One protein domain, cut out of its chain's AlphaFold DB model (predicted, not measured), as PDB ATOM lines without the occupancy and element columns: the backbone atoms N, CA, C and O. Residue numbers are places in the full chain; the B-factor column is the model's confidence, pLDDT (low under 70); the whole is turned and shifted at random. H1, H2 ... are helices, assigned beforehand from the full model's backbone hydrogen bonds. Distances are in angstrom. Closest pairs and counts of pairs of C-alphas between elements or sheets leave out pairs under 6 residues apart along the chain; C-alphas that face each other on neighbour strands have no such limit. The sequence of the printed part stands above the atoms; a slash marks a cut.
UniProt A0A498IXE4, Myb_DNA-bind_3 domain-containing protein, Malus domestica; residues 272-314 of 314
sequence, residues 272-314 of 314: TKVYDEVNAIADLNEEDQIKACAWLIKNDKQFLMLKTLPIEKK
ATOM      1  N   THR A 272      15.139 -17.079  40.796       79.88
ATOM      2  CA  THR A 272      15.753 -17.849  39.706       79.88
ATOM      3  C   THR A 272      16.923 -17.079  39.096       79.88
ATOM      4  O   THR A 272      18.032 -17.590  38.991       79.88
ATOM      5  N   LYS A 273      16.704 -15.790  38.808       81.25
ATOM      6  CA  LYS A 273      17.704 -14.915  38.184       81.25
ATOM      7  C   LYS A 273      18.831 -14.515  39.136       81.25
ATOM      8  O   LYS A 273      19.883 -14.098  38.665       81.25
ATOM      9  N   VAL A 274      18.614 -14.607  40.452       83.88
ATOM     10  CA  VAL A 274      19.694 -14.457  41.439       83.88
ATOM     11  C   VAL A 274      20.587 -15.691  41.422       83.88
ATOM     12  O   VAL A 274      21.804 -15.545  41.399       83.88
ATOM     13  N   TYR A 275      19.987 -16.883  41.374       83.50
ATOM     14  CA  TYR A 275      20.722 -18.142  41.311       83.50
ATOM     15  C   TYR A 275      21.594 -18.227  40.051       83.50
ATOM     16  O   TYR A 275      22.796 -18.446  40.167       83.50
ATOM     17  N   ASP A 276      21.029 -17.951  38.869       84.19
ATOM     18  CA  ASP A 276      21.760 -17.980  37.590       84.19
ATOM     19  C   ASP A 276      22.998 -17.054  37.588       84.19
ATOM     20  O   ASP A 276      24.050 -17.405  37.058       84.19
ATOM     21  N   GLU A 277      22.881 -15.864  38.188       85.12
ATOM     22  CA  GLU A 277      23.937 -14.838  38.218       85.12
ATOM     23  C   GLU A 277      25.010 -15.119  39.292       85.12
ATOM     24  O   GLU A 277      26.153 -14.696  39.131       85.12
ATOM     25  N   VAL A 278      24.667 -15.833  40.373       84.00
ATOM     26  CA  VAL A 278      25.612 -16.273  41.423       84.00
ATOM     27  C   VAL A 278      26.333 -17.562  41.019       84.00
ATOM     28  O   VAL A 278      27.535 -17.677  41.225       84.00
ATOM     29  N   ASN A 279      25.638 -18.501  40.373       81.25
ATOM     30  CA  ASN A 279      26.224 -19.724  39.813       81.25
ATOM     31  C   ASN A 279      27.130 -19.433  38.592       81.25
ATOM     32  O   ASN A 279      27.878 -20.299  38.150       81.25
ATOM     33  N   ALA A 280      27.088 -18.216  38.040       82.00
ATOM     34  CA  ALA A 280      28.044 -17.748  37.037       82.00
ATOM     35  C   ALA A 280      29.423 -17.364  37.624       82.00
ATOM     36  O   ALA A 280      30.332 -17.050  36.855       82.00
ATOM     37  N   ILE A 281      29.586 -17.373  38.954       79.56
ATOM     38  CA  ILE A 281      30.846 -17.058  39.640       79.56
ATOM     39  C   ILE A 281      31.613 -18.358  39.903       79.56
ATOM     40  O   ILE A 281      31.253 -19.133  40.787       79.56
ATOM     41  N   ALA A 282      32.668 -18.600  39.122       73.00
ATOM     42  CA  ALA A 282      33.350 -19.897  39.066       73.00
ATOM     43  C   ALA A 282      34.044 -20.321  40.377       73.00
ATOM     44  O   ALA A 282      34.157 -21.516  40.638       73.00
ATOM     45  N   ASP A 283      34.472 -19.360  41.202       80.06
ATOM     46  CA  ASP A 283      35.296 -19.616  42.393       80.06
ATOM     47  C   ASP A 283      34.485 -19.799  43.698       80.06
ATOM     48  O   ASP A 283      35.067 -20.069  44.753       80.06
ATOM     49  N   LEU A 284      33.148 -19.662  43.677       81.31
ATOM     50  CA  LEU A 284      32.316 -19.877  44.872       81.31
ATOM     51  C   LEU A 284      31.896 -21.345  45.041       81.31
ATOM     52  O   LEU A 284      31.271 -21.937  44.163       81.31
ATOM     53  N   ASN A 285      32.125 -21.884  46.241       86.81
ATOM     54  CA  ASN A 285      31.571 -23.168  46.677       86.81
ATOM     55  C   ASN A 285      30.046 -23.093  46.906       86.81
ATOM     56  O   ASN A 285      29.503 -22.029  47.204       86.81
ATOM     57  N   GLU A 286      29.367 -24.239  46.826       85.19
ATOM     58  CA  GLU A 286      27.903 -24.363  46.928       85.19
ATOM     59  C   GLU A 286      27.313 -23.747  48.217       85.19
ATOM     60  O   GLU A 286      26.279 -23.078  48.172       85.19
ATOM     61  N   GLU A 287      27.985 -23.890  49.365       84.69
ATOM     62  CA  GLU A 287      27.500 -23.345  50.642       84.69
ATOM     63  C   GLU A 287      27.491 -21.806  50.632       84.69
ATOM     64  O   GLU A 287      26.538 -21.171  51.096       84.69
ATOM     65  N   ASP A 288      28.529 -21.190  50.065       87.69
ATOM     66  CA  ASP A 288      28.630 -19.736  49.927       87.69
ATOM     67  C   ASP A 288      27.767 -19.190  48.778       87.69
ATOM     68  O   ASP A 288      27.205 -18.100  48.923       87.69
ATOM     69  N   GLN A 289      27.542 -19.954  47.700       86.62
ATOM     70  CA  GLN A 289      26.533 -19.622  46.679       86.62
ATOM     71  C   GLN A 289      25.129 -19.529  47.299       86.62
ATOM     72  O   GLN A 289      24.397 -18.566  47.045       86.62
ATOM     73  N   ILE A 290      24.757 -20.480  48.167       86.00
ATOM     74  CA  ILE A 290      23.466 -20.483  48.874       86.00
ATOM     75  C   ILE A 290      23.345 -19.260  49.798       86.00
ATOM     76  O   ILE A 290      22.312 -18.577  49.785       86.00
ATOM     77  N   LYS A 291      24.399 -18.922  50.557       89.00
ATOM     78  CA  LYS A 291      24.436 -17.712  51.408       89.00
ATOM     79  C   LYS A 291      24.310 -16.430  50.578       89.00
ATOM     80  O   LYS A 291      23.521 -15.551  50.938       89.00
ATOM     81  N   ALA A 292      25.040 -16.333  49.465       86.25
ATOM     82  CA  ALA A 292      24.998 -15.191  48.556       86.25
ATOM     83  C   ALA A 292      23.596 -15.011  47.952       86.25
ATOM     84  O   ALA A 292      23.030 -13.921  48.051       86.25
ATOM     85  N   CYS A 293      22.978 -16.080  47.437       84.50
ATOM     86  CA  CYS A 293      21.596 -16.059  46.951       84.50
ATOM     87  C   CYS A 293      20.616 -15.586  48.039       84.50
ATOM     88  O   CYS A 293      19.847 -14.648  47.823       84.50
ATOM     89  N   ALA A 294      20.676 -16.179  49.236       88.12
ATOM     90  CA  ALA A 294      19.783 -15.852  50.350       88.12
ATOM     91  C   ALA A 294      19.933 -14.406  50.871       88.12
ATOM     92  O   ALA A 294      18.995 -13.871  51.478       88.12
ATOM     93  N   TRP A 295      21.088 -13.774  50.640       89.75
ATOM     94  CA  TRP A 295      21.335 -12.360  50.923       89.75
ATOM     95  C   TRP A 295      20.868 -11.446  49.781       89.75
ATOM     96  O   TRP A 295      20.162 -10.468  50.035       89.75
ATOM     97  N   LEU A 296      21.193 -11.775  48.528       87.75
ATOM     98  CA  LEU A 296      20.868 -10.973  47.340       87.75
ATOM     99  C   LEU A 296      19.360 -10.918  47.047       87.75
ATOM    100  O   LEU A 296      18.856  -9.842  46.736       87.75
ATOM    101  N   ILE A 297      18.620 -12.015  47.264       86.25
ATOM    102  CA  ILE A 297      17.141 -12.064  47.167       86.25
ATOM    103  C   ILE A 297      16.459 -11.054  48.117       86.25
ATOM    104  O   ILE A 297      15.322 -10.653  47.891       86.25
ATOM    105  N   LYS A 298      17.149 -10.619  49.182       86.75
ATOM    106  CA  LYS A 298      16.658  -9.631  50.161       86.75
ATOM    107  C   LYS A 298      17.211  -8.218  49.922       86.75
ATOM    108  O   LYS A 298      16.937  -7.320  50.715       86.75
ATOM    109  N   ASN A 299      18.026  -8.021  48.884       85.25
ATOM    110  CA  ASN A 299      18.800  -6.803  48.645       85.25
ATOM    111  C   ASN A 299      18.859  -6.461  47.142       85.25
ATOM    112  O   ASN A 299      19.943  -6.410  46.560       85.25
ATOM    113  N   ASP A 300      17.712  -6.157  46.517       82.19
ATOM    114  CA  ASP A 300      17.582  -5.913  45.062       82.19
ATOM    115  C   ASP A 300      18.650  -4.952  44.493       82.19
ATOM    116  O   ASP A 300      19.183  -5.158  43.404       82.19
ATOM    117  N   LYS A 301      19.018  -3.907  45.249       85.56
ATOM    118  CA  LYS A 301      20.055  -2.933  44.853       85.56
ATOM    119  C   LYS A 301      21.451  -3.552  44.730       85.56
ATOM    120  O   LYS A 301      22.203  -3.156  43.848       85.56
ATOM    121  N   GLN A 302      21.789  -4.504  45.599       84.06
ATOM    122  CA  GLN A 302      23.073  -5.208  45.569       84.06
ATOM    123  C   GLN A 302      23.100  -6.223  44.422       84.06
ATOM    124  O   GLN A 302      24.103  -6.328  43.724       84.06
ATOM    125  N   PHE A 303      21.972  -6.891  44.154       86.12
ATOM    126  CA  PHE A 303      21.824  -7.749  42.978       86.12
ATOM    127  C   PHE A 303      21.963  -6.967  41.660       86.12
ATOM    128  O   PHE A 303      22.684  -7.393  40.759       86.12
ATOM    129  N   LEU A 304      21.357  -5.777  41.563       83.00
ATOM    130  CA  LEU A 304      21.545  -4.886  40.412       83.00
ATOM    131  C   LEU A 304      23.013  -4.463  40.236       83.00
ATOM    132  O   LEU A 304      23.493  -4.430  39.105       83.00
ATOM    133  N   MET A 305      23.739  -4.188  41.327       81.56
ATOM    134  CA  MET A 305      25.173  -3.878  41.261       81.56
ATOM    135  C   MET A 305      26.009  -5.081  40.805       81.56
ATOM    136  O   MET A 305      26.822  -4.920  39.896       81.56
ATOM    137  N   LEU A 306      25.766  -6.282  41.348       80.94
ATOM    138  CA  LEU A 306      26.409  -7.522  40.892       80.94
ATOM    139  C   LEU A 306      26.204  -7.715  39.384       80.94
ATOM    140  O   LEU A 306      27.168  -7.901  38.644       80.94
ATOM    141  N   LYS A 307      24.961  -7.577  38.905       79.38
ATOM    142  CA  LYS A 307      24.619  -7.734  37.485       79.38
ATOM    143  C   LYS A 307      25.372  -6.763  36.564       79.38
ATOM    144  O   LYS A 307      25.657  -7.124  35.425       79.38
ATOM    145  N   THR A 308      25.730  -5.565  37.041       83.81
ATOM    146  CA  THR A 308      26.514  -4.581  36.265       83.81
ATOM    147  C   THR A 308      28.021  -4.854  36.187       83.81
ATOM    148  O   THR A 308      28.712  -4.151  35.449       83.81
ATOM    149  N   LEU A 309      28.555  -5.851  36.903       76.19
ATOM    150  CA  LEU A 309      29.972  -6.213  36.809       76.19
ATOM    151  C   LEU A 309      30.273  -7.028  35.529       76.19
ATOM    152  O   LEU A 309      29.464  -7.878  35.142       76.19
ATOM    153  N   PRO A 310      31.440  -6.821  34.881       73.25
ATOM    154  CA  PRO A 310      31.957  -7.743  33.869       73.25
ATOM    155  C   PRO A 310      32.140  -9.146  34.455       73.25
ATOM    156  O   PRO A 310      32.490  -9.272  35.623       73.25
ATOM    157  N   ILE A 311      31.963 -10.191  33.640       65.19
ATOM    158  CA  ILE A 311      32.124 -11.591  34.081       65.19
ATOM    159  C   ILE A 311      33.555 -11.853  34.589       65.19
ATOM    160  O   ILE A 311      33.734 -12.542  35.578       65.19
ATOM    161  N   GLU A 312      34.555 -11.189  34.004       67.62
ATOM    162  CA  GLU A 312      35.966 -11.169  34.442       67.62
ATOM    163  C   GLU A 312      36.208 -10.597  35.860       67.62
ATOM    164  O   GLU A 312      37.353 -10.520  36.305       67.62
ATOM    165  N   LYS A 313      35.170 -10.074  36.529       60.72
ATOM    166  CA  LYS A 313      35.250  -9.336  37.806       60.72
ATOM    167  C   LYS A 313      34.090  -9.659  38.757       60.72
ATOM    168  O   LYS A 313      33.738  -8.809  39.580       60.72
ATOM    169  N   LYS A 314      33.468 -10.826  38.593       61.62
ATOM    170  CA  LYS A 314      32.451 -11.371  39.496       61.62
ATOM    171  C   LYS A 314      33.069 -12.456  40.362       61.62
ATOM    172  O   LYS A 314      32.751 -12.433  41.568       61.62
TER     173      LYS A 314
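This is residues 272 to 314 of the 314 residues of the protein "Myb_DNA-bind_3 domain-containing protein" of Malus domestica (UniProt A0A498IXE4). Three short helices stand at steep angles to one another: H1 crosses one side of H2, the longest, and H3 folds back from H2's last residue, Leu 296. A tail without a named element follows H3. The printed part has 43 residues with helices H1, H2, H3 in that order and no named strand; its class is all helix. It is compact and rounded, with a radius of gyration of the C-alphas of 9.6 A and spans of 23 by 23 by 14 A.

Start at H1, residues 272 to 278, which touches H2, residues 286 to 296; their closest C-alphas, of Val 274 and Cys 293, are 6.0 A apart. They run opposite ways at a steep tilt of 61 degrees. Look next at H3, residues 300 to 307: it is close to H2 but not clearly touching, the closest C-alphas, of Leu 296 and Phe 303, being 5.5 A apart. Every O i to N i+4 pair is within hydrogen-bond range in H2 and H3; in H1, 2 of 3 are.

Find C-alpha 272 at (15.753, -17.849, 39.706), where H1 begins its 10.1 A. H2 is 15.1 A long; H3, 10.5 A, ends at C-alpha 307 at (24.619, -7.734, 37.485).

The printed part has no cut. The C-alphas farthest apart, of Lys 298 and Glu 312, are 24.9 A apart. Residues 311 to 314 have pLDDT under 70.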